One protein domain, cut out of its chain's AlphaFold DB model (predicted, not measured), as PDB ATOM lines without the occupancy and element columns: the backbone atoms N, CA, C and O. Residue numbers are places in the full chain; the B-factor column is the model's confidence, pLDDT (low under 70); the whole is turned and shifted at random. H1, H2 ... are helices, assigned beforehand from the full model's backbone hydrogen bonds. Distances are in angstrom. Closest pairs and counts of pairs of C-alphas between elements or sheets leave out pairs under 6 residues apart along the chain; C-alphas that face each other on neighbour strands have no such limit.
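AT A GLANCE: This is residues 5 to 74 of the 86 residues of an uncharacterized protein of Variovorax sp (UniProt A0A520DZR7). What shape does the printed part make? A short helix, H1, packs on one long helix, H2, which makes the length; the long link from H1 leads to one end of H2, which then runs back past H1, and residues 49 to 74 stick out. What is it built of? The 70 printed residues, with two named helices, H1 then H2, and no named strand, are all helix in class and extended, with a radius of gyration of the C-alphas of 19.9 A and spans of 69 by 16 by 14 A.

IN THESE COORDINATES: Where is H1? It holds residues 5 to 13, from C-alpha 5 at (155.342, 163.846, 182.669). Where is H2? It holds residues 28 to 73, 67.2 A from first to last C-alpha, and ends with C-alpha 73 at (107.680, 173.010, 177.794).

HOW THE PARTS SIT: How does H1 stand to H2? They touch, H2 with residues 41 to 48 alone; the closest C-alphas, of Ala 8 and Ile 41, are 6.5 A apart. Their lines stand at a steep tilt of 52 degrees, the same way. What do the backbones show? In H1 and H2 every O i to N i+4 pair is within hydrogen-bond range.

THE WHOLE: How large is it? The two C-alphas farthest apart, of Gly 27 and Ala 74, are 69.2 A apart. Is it whole and confident? The printed part has no cut, and the link H1 to H2, residues 14 to 27, is long. Residues 24 to 26 have pLDDT under 70.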
ATOM      1  N   GLU A   5     155.524 164.707 183.845       90.12
ATOM      2  CA  GLU A   5     155.342 163.846 182.669       90.12
ATOM      3  C   GLU A   5     153.865 163.565 182.374       90.12
ATOM      4  O   GLU A   5     153.418 163.651 181.230       90.12
ATOM      5  N   GLN A   6     153.060 163.280 183.403       92.81
ATOM      6  CA  GLN A   6     151.625 163.063 183.220       92.81
ATOM      7  C   GLN A   6     150.928 164.336 182.715       92.81
ATOM      8  O   GLN A   6     150.041 164.253 181.861       92.81
ATOM      9  N   LYS A   7     151.347 165.519 183.189       93.69
ATOM     10  CA  LYS A   7     150.851 166.812 182.686       93.69
ATOM     11  C   LYS A   7     151.227 167.019 181.218       93.69
ATOM     12  O   LYS A   7     150.354 167.375 180.427       93.69
ATOM     13  N   ALA A   8     152.468 166.711 180.833       91.94
ATOM     14  CA  ALA A   8     152.919 166.744 179.441       91.94
ATOM     15  C   ALA A   8     152.071 165.842 178.532       91.94
ATOM     16  O   ALA A   8     151.644 166.266 177.458       91.94
ATOM     17  N   VAL A   9     151.762 164.617 178.971       94.00
ATOM     18  CA  VAL A   9     150.914 163.687 178.207       94.00
ATOM     19  C   VAL A   9     149.506 164.249 178.001       94.00
ATOM     20  O   VAL A   9     148.964 164.151 176.900       94.00
ATOM     21  N   ILE A  10     148.903 164.849 179.033       94.75
ATOM     22  CA  ILE A  10     147.574 165.469 178.915       94.75
ATOM     23  C   ILE A  10     147.607 166.628 177.919       94.75
ATOM     24  O   ILE A  10     146.745 166.689 177.047       94.75
ATOM     25  N   LEU A  11     148.604 167.507 178.021       93.25
ATOM     26  CA  LEU A  11     148.771 168.649 177.122       93.25
ATOM     27  C   LEU A  11     148.951 168.209 175.659       93.25
ATOM     28  O   LEU A  11     148.297 168.747 174.769       93.25
ATOM     29  N   ARG A  12     149.754 167.168 175.403       94.06
ATOM     30  CA  ARG A  12     149.916 166.593 174.055       94.06
ATOM     31  C   ARG A  12     148.594 166.058 173.504       94.06
ATOM     32  O   ARG A  12     148.247 166.329 172.358       94.06
ATOM     33  N   LYS A  13     147.815 165.344 174.325       93.69
ATOM     34  CA  LYS A  13     146.494 164.818 173.929       93.69
ATOM     35  C   LYS A  13     145.485 165.913 173.593       93.69
ATOM     36  O   LYS A  13     144.572 165.670 172.813       93.69
ATOM     37  N   THR A  14     145.623 167.093 174.189       90.62
ATOM     38  CA  THR A  14     144.738 168.237 173.941       90.62
ATOM     39  C   THR A  14     145.242 169.147 172.821       90.62
ATOM     40  O   THR A  14     144.605 170.157 172.536       90.62
ATOM     41  N   GLY A  15     146.340 168.765 172.155       91.62
ATOM     42  CA  GLY A  15     146.894 169.457 170.994       91.62
ATOM     43  C   GLY A  15     147.893 170.567 171.325       91.62
ATOM     44  O   GLY A  15     148.300 171.286 170.419       91.62
ATOM     45  N   PHE A  16     148.311 170.720 172.587       89.81
ATOM     46  CA  PHE A  16     149.387 171.651 172.932       89.81
ATOM     47  C   PHE A  16     150.746 171.080 172.507       89.81
ATOM     48  O   PHE A  16     151.059 169.916 172.772       89.81
ATOM     49  N   THR A  17     151.582 171.919 171.898       90.06
ATOM     50  CA  THR A  17     152.979 171.591 171.591       90.06
ATOM     51  C   THR A  17     153.796 171.615 172.879       90.06
ATOM     52  O   THR A  17     154.103 172.684 173.397       90.06
ATOM     53  N   VAL A  18     154.118 170.439 173.418       89.38
ATOM     54  CA  VAL A  18     154.907 170.302 174.652       89.38
ATOM     55  C   VAL A  18     156.367 170.021 174.298       89.38
ATOM     56  O   VAL A  18     156.597 169.074 173.539       89.38
ATOM     57  N   PRO A  19     157.336 170.769 174.860       87.50
ATOM     58  CA  PRO A  19     158.760 170.503 174.658       87.50
ATOM     59  C   PRO A  19     159.132 169.086 175.100       87.50
ATOM     60  O   PRO A  19     158.572 168.549 176.064       87.50
ATOM     61  N   ASP A  20     160.094 168.478 174.417       86.38
ATOM     62  CA  ASP A  20     160.626 167.188 174.841       86.38
ATOM     63  C   ASP A  20     161.382 167.309 176.162       86.38
ATOM     64  O   ASP A  20     161.958 168.351 176.485       86.38
ATOM     65  N   ALA A  21     161.308 166.242 176.957       83.38
ATOM     66  CA  ALA A  21     162.016 166.178 178.222       83.38
ATOM     67  C   ALA A  21     163.531 166.218 177.964       83.38
ATOM     68  O   ALA A  21     163.995 165.597 177.001       83.38
ATOM     69  N   PRO A  22     164.307 166.926 178.801       82.38
ATOM     70  CA  PRO A  22     165.757 166.901 178.688       82.38
ATOM     71  C   PRO A  22     166.260 165.461 178.856       82.38
ATOM     72  O   PRO A  22     165.851 164.745 179.768       82.38
ATOM     73  N   THR A  23     167.123 165.015 177.944       76.12
ATOM     74  CA  THR A  23     167.769 163.700 178.025       76.12
ATOM     75  C   THR A  23     168.796 163.692 179.144       76.12
ATOM     76  O   THR A  23     169.628 164.597 179.204       76.12
ATOM     77  N   ALA A  24     168.759 162.651 179.978       66.06
ATOM     78  CA  ALA A  24     169.656 162.519 181.115       66.06
ATOM     79  C   ALA A  24     171.121 162.413 180.663       66.06
ATOM     80  O   ALA A  24     171.546 161.406 180.096       66.06
ATOM     81  N   GLY A  25     171.877 163.480 180.884       63.66
ATOM     82  CA  GLY A  25     173.294 163.619 180.598       63.66
ATOM     83  C   GLY A  25     173.930 164.226 181.838       63.66
ATOM     84  O   GLY A  25     174.039 165.446 181.930       63.66
ATOM     85  N   GLY A  26     174.262 163.356 182.796       66.44
ATOM     86  CA  GLY A  26     174.482 163.704 184.202       66.44
ATOM     87  C   GLY A  26     175.269 164.995 184.452       66.44
ATOM     88  O   GLY A  26     176.343 165.203 183.891       66.44
ATOM     89  N   GLY A  27     174.753 165.830 185.358       79.94
ATOM     90  CA  GLY A  27     175.422 167.029 185.870       79.94
ATOM     91  C   GLY A  27     174.446 168.107 186.357       79.94
ATOM     92  O   GLY A  27     173.235 168.015 186.156       79.94
ATOM     93  N   ASP A  28     174.968 169.173 186.964       77.69
ATOM     94  CA  ASP A  28     174.158 170.278 187.515       77.69
ATOM     95  C   ASP A  28     173.370 171.055 186.441       77.69
ATOM     96  O   ASP A  28     172.280 171.585 186.687       77.69
ATOM     97  N   ALA A  29     173.895 171.089 185.212       78.44
ATOM     98  CA  ALA A  29     173.219 171.687 184.066       78.44
ATOM     99  C   ALA A  29     171.935 170.922 183.686       78.44
ATOM    100  O   ALA A  29     170.934 171.539 183.317       78.44
ATOM    101  N   GLU A  30     171.924 169.595 183.832       81.19
ATOM    102  CA  GLU A  30     170.756 168.752 183.554       81.19
ATOM    103  C   GLU A  30     169.667 168.932 184.615       81.19
ATOM    104  O   GLU A  30     168.487 169.070 184.280       81.19
ATOM    105  N   ALA A  31     170.054 168.982 185.893       82.25
ATOM    106  CA  ALA A  31     169.118 169.248 186.983       82.25
ATOM    107  C   ALA A  31     168.389 170.584 186.757       82.25
ATOM    108  O   ALA A  31     167.164 170.670 186.878       82.25
ATOM    109  N   THR A  32     169.132 171.602 186.315       86.06
ATOM    110  CA  THR A  32     168.576 172.912 185.967       86.06
ATOM    111  C   THR A  32     167.649 172.838 184.748       86.06
ATOM    112  O   THR A  32     166.547 173.390 184.787       86.06
ATOM    113  N   ALA A  33     168.035 172.119 183.689       86.25
ATOM    114  CA  ALA A  33     167.198 171.929 182.501       86.25
ATOM    115  C   ALA A  33     165.885 171.196 182.825       86.25
ATOM    116  O   ALA A  33     164.816 171.589 182.356       86.25
ATOM    117  N   THR A  34     165.940 170.177 183.684       87.00
ATOM    118  CA  THR A  34     164.767 169.416 184.140       87.00
ATOM    119  C   THR A  34     163.818 170.295 184.947       87.00
ATOM    120  O   THR A  34     162.602 170.268 184.734       87.00
ATOM    121  N   GLN A  35     164.360 171.134 185.833       88.38
ATOM    122  CA  GLN A  35     163.560 172.078 186.607       88.38
ATOM    123  C   GLN A  35     162.902 173.142 185.714       88.38
ATOM    124  O   GLN A  35     161.722 173.449 185.896       88.38
ATOM    125  N   GLN A  36     163.628 173.676 184.727       90.50
ATOM    126  CA  GLN A  36     163.093 174.643 183.761       90.50
ATOM    127  C   GLN A  36     161.995 174.033 182.885       90.50
ATOM    128  O   GLN A  36     160.938 174.641 182.706       90.50
ATOM    129  N   TRP A  37     162.212 172.814 182.386       92.75
ATOM    130  CA  TRP A  37     161.210 172.064 181.633       92.75
ATOM    131  C   TRP A  37     159.944 171.836 182.465       92.75
ATOM    132  O   TRP A  37     158.832 172.094 181.998       92.75
ATOM    133  N   GLY A  38     160.105 171.453 183.735       92.25
ATOM    134  CA  GLY A  38     158.985 171.297 184.655       92.25
ATOM    135  C   GLY A  38     158.209 172.589 184.881       92.25
ATOM    136  O   GLY A  38     156.989 172.598 184.735       92.25
ATOM    137  N   ALA A  39     158.900 173.698 185.151       92.56
ATOM    138  CA  ALA A  39     158.265 175.004 185.316       92.56
ATOM    139  C   ALA A  39     157.491 175.441 184.059       92.56
ATOM    140  O   ALA A  39     156.385 175.980 184.162       92.56
ATOM    141  N   GLN A  40     158.032 175.163 182.868       94.25
ATOM    142  CA  GLN A  40     157.357 175.462 181.607       94.25
ATOM    143  C   GLN A  40     156.065 174.647 181.452       94.25
ATOM    144  O   GLN A  40     155.018 175.212 181.125       94.25
ATOM    145  N   ILE A  41     156.099 173.345 181.755       94.00
ATOM    146  CA  ILE A  41     154.908 172.486 181.715       94.00
ATOM    147  C   ILE A  41     153.855 172.935 182.718       94.00
ATOM    148  O   ILE A  41     152.675 172.967 182.372       94.00
ATOM    149  N   GLU A  42     154.247 173.310 183.936       94.31
ATOM    150  CA  GLU A  42     153.306 173.827 184.934       94.31
ATOM    151  C   GLU A  42     152.575 175.070 184.423       94.31
ATOM    152  O   GLU A  42     151.347 175.131 184.480       94.31
ATOM    153  N   SER A  43     153.305 176.027 183.845       94.31
ATOM    154  CA  SER A  43     152.714 177.239 183.267       94.31
ATOM    155  C   SER A  43     151.696 176.918 182.163       94.31
ATOM    156  O   SER A  43     150.586 177.463 182.132       94.31
ATOM    157  N   MET A  44     152.034 175.989 181.262       93.44
ATOM    158  CA  MET A  44     151.114 175.536 180.214       93.44
ATOM    159  C   MET A  44     149.890 174.822 180.801       93.44
ATOM    160  O   MET A  44     148.759 175.040 180.359       93.44
ATOM    161  N   PHE A  45     150.097 173.995 181.826       94.44
ATOM    162  CA  PHE A  45     149.035 173.232 182.468       94.44
ATOM    163  C   PHE A  45     148.042 174.133 183.210       94.44
ATOM    164  O   PHE A  45     146.840 173.887 183.131       94.44
ATOM    165  N   VAL A  46     148.501 175.211 183.855       94.94
ATOM    166  CA  VAL A  46     147.620 176.222 184.472       94.94
ATOM    167  C   VAL A  46     146.679 176.831 183.433       94.94
ATOM    168  O   VAL A  46     145.470 176.898 183.660       94.94
ATOM    169  N   THR A  47     147.206 177.197 182.262       93.88
ATOM    170  CA  THR A  47     146.400 177.748 181.161       93.88
ATOM    171  C   THR A  47     145.364 176.735 180.668       93.88
ATOM    172  O   THR A  47     144.188 177.067 180.503       93.88
ATOM    173  N   TYR A  48     145.770 175.474 180.496       94.88
ATOM    174  CA  TYR A  48     144.865 174.387 180.123       94.88
ATOM    175  C   TYR A  48     143.745 174.173 181.155       94.88
ATOM    176  O   TYR A  48     142.574 174.069 180.782       94.88
ATOM    177  N   VAL A  49     144.076 174.131 182.448       95.31
ATOM    178  CA  VAL A  49     143.095 173.937 183.526       95.31
ATOM    179  C   VAL A  49     142.122 175.109 183.588       95.31
ATOM    180  O   VAL A  49     140.919 174.878 183.696       95.31
ATOM    181  N   ALA A  50     142.606 176.344 183.446       94.00
ATOM    182  CA  ALA A  50     141.752 177.525 183.393       94.00
ATOM    183  C   ALA A  50     140.762 177.452 182.216       94.00
ATOM    184  O   ALA A  50     139.556 177.623 182.406       94.00
ATOM    185  N   ALA A  51     141.241 177.109 181.015       93.50
ATOM    186  CA  ALA A  51     140.386 176.938 179.842       93.50
ATOM    187  C   ALA A  51     139.356 175.812 180.032       93.50
ATOM    188  O   ALA A  51     138.177 175.971 179.700       93.50
ATOM    189  N   ARG A  52     139.772 174.678 180.612       93.94
ATOM    190  CA  ARG A  52     138.879 173.547 180.884       93.94
ATOM    191  C   ARG A  52     137.831 173.875 181.948       93.94
ATOM    192  O   ARG A  52     136.679 173.484 181.780       93.94
ATOM    193  N   ALA A  53     138.197 174.611 182.994       94.94
ATOM    194  CA  ALA A  53     137.260 175.085 184.007       94.94
ATOM    195  C   ALA A  53     136.228 176.046 183.396       94.94
ATOM    196  O   ALA A  53     135.028 175.859 183.588       94.94
ATOM    197  N   ALA A  54     136.673 177.003 182.576       94.00
ATOM    198  CA  ALA A  54     135.782 177.923 181.871       94.00
ATOM    199  C   ALA A  54     134.809 177.198 180.924       94.00
ATOM    200  O   ALA A  54     133.643 177.582 180.831       94.00
ATOM    201  N   LYS A  55     135.260 176.138 180.237       93.25
ATOM    202  CA  LYS A  55     134.382 175.281 179.426       93.25
ATOM    203  C   LYS A  55     133.369 174.535 180.296       93.25
ATOM    204  O   LYS A  55     132.183 174.580 180.006       93.25
ATOM    205  N   SER A  56     133.818 173.908 181.384       93.56
ATOM    206  CA  SER A  56     132.938 173.164 182.292       93.56
ATOM    207  C   SER A  56     131.844 174.040 182.906       93.56
ATOM    208  O   SER A  56     130.740 173.550 183.130       93.56
ATOM    209  N   LEU A  57     132.137 175.312 183.190       94.31
ATOM    210  CA  LEU A  57     131.139 176.263 183.680       94.31
ATOM    211  C   LEU A  57     130.064 176.543 182.624       94.31
ATOM    212  O   LEU A  57     128.882 176.455 182.940       94.31
ATOM    213  N   ARG A  58     130.461 176.789 181.368       92.62
ATOM    214  CA  ARG A  58     129.515 176.985 180.256       92.62
ATOM    215  C   ARG A  58     128.642 175.755 180.023       92.62
ATOM    216  O   ARG A  58     127.426 175.887 179.932       92.62
ATOM    217  N   ASP A  59     129.244 174.569 180.000       94.38
ATOM    218  CA  ASP A  59     128.514 173.310 179.807       94.38
ATOM    219  C   ASP A  59     127.480 173.093 180.944       94.38
ATOM    220  O   ASP A  59     126.354 172.635 180.713       94.38
ATOM    221  N   ALA A  60     127.816 173.477 182.184       93.75
ATOM    222  CA  ALA A  60     126.900 173.410 183.324       93.75
ATOM    223  C   ALA A  60     125.748 174.428 183.227       93.75
ATOM    224  O   ALA A  60     124.608 174.107 183.575       93.75
ATOM    225  N   GLU A  61     126.018 175.645 182.756       95.25
ATOM    226  CA  GLU A  61     124.989 176.665 182.524       95.25
ATOM    227  C   GLU A  61     124.028 176.266 181.405       95.25
ATOM    228  O   GLU A  61     122.813 176.350 181.591       95.25
ATOM    229  N   GLU A  62     124.544 175.756 180.287       94.62
ATOM    230  CA  GLU A  62     123.732 175.267 179.169       94.62
ATOM    231  C   GLU A  62     122.799 174.137 179.624       94.62
ATOM    232  O   GLU A  62     121.603 174.135 179.329       94.62
ATOM    233  N   THR A  63     123.310 173.223 180.456       94.19
ATOM    234  CA  THR A  63     122.506 172.150 181.055       94.19
ATOM    235  C   THR A  63     121.358 172.706 181.908       94.19
ATOM    236  O   THR A  63     120.221 172.240 181.791       94.19
ATOM    237  N   ARG A  64     121.615 173.730 182.733       90.06
ATOM    238  CA  ARG A  64     120.572 174.391 183.542       90.06
ATOM    239  C   ARG A  64     119.531 175.083 182.666       90.06
ATOM    240  O   ARG A  64     118.336 174.939 182.917       90.06
ATOM    241  N   GLN A  65     119.963 175.803 181.633       93.69
ATOM    242  CA  GLN A  65     119.062 176.474 180.694       93.69
ATOM    243  C   GLN A  65     118.164 175.464 179.974       93.69
ATOM    244  O   GLN A  65     116.942 175.621 179.963       93.69
ATOM    245  N   MET A  66     118.736 174.366 179.466       94.00
ATOM    246  CA  MET A  66     117.970 173.270 178.868       94.00
ATOM    247  C   MET A  66     116.968 172.658 179.852       94.00
ATOM    248  O   MET A  66     115.842 172.332 179.469       94.00
ATOM    249  N   GLN A  67     117.336 172.515 181.126       92.69
ATOM    250  CA  GLN A  67     116.442 171.991 182.156       92.69
ATOM    251  C   GLN A  67     115.257 172.930 182.429       92.69
ATOM    252  O   GLN A  67     114.137 172.452 182.612       92.69
ATOM    253  N   LEU A  68     115.470 174.248 182.450       92.06
ATOM    254  CA  LEU A  68     114.396 175.237 182.605       92.06
ATOM    255  C   LEU A  68     113.452 175.231 181.398       92.06
ATOM    256  O   LEU A  68     112.233 175.188 181.570       92.06
ATOM    257  N   LEU A  69     114.007 175.178 180.181       92.06
ATOM    258  CA  LEU A  69     113.221 175.054 178.953       92.06
ATOM    259  C   LEU A  69     112.352 173.791 178.990       92.06
ATOM    260  O   LEU A  69     111.143 173.882 178.779       92.06
ATOM    261  N   ARG A  70     112.921 172.635 179.363       89.19
ATOM    262  CA  ARG A  70     112.172 171.375 179.524       89.19
ATOM    263  C   ARG A  70     111.053 171.472 180.559       89.19
ATOM    264  O   ARG A  70     109.979 170.945 180.310       89.19
ATOM    265  N   GLN A  71     111.269 172.143 181.690       87.75
ATOM    266  CA  GLN A  71     110.231 172.334 182.714       87.75
ATOM    267  C   GLN A  71     109.091 173.239 182.231       87.75
ATOM    268  O   GLN A  71     107.933 172.989 182.550       87.75
ATOM    269  N   SER A  72     109.410 174.272 181.449       85.25
ATOM    270  CA  SER A  72     108.412 175.190 180.887       85.25
ATOM    271  C   SER A  72     107.622 174.586 179.717       85.25
ATOM    272  O   SER A  72     106.435 174.867 179.566       85.25
ATOM    273  N   ALA A  73     108.272 173.732 178.917       81.50
ATOM    274  CA  ALA A  73     107.680 173.010 177.794       81.50
ATOM    275  C   ALA A  73     107.006 171.698 178.219       81.50
ATOM    276  O   ALA A  73     106.245 171.122 177.439       81.50
ATOM    277  N   ALA A  74     107.275 171.213 179.438       71.38
ATOM    278  CA  ALA A  74     106.561 170.078 179.990       71.38
ATOM    279  C   ALA A  74     105.068 170.422 179.973       71.38
ATOM    280  O   ALA A  74     104.681 171.479 180.488       71.38
TER     281      ALA A  74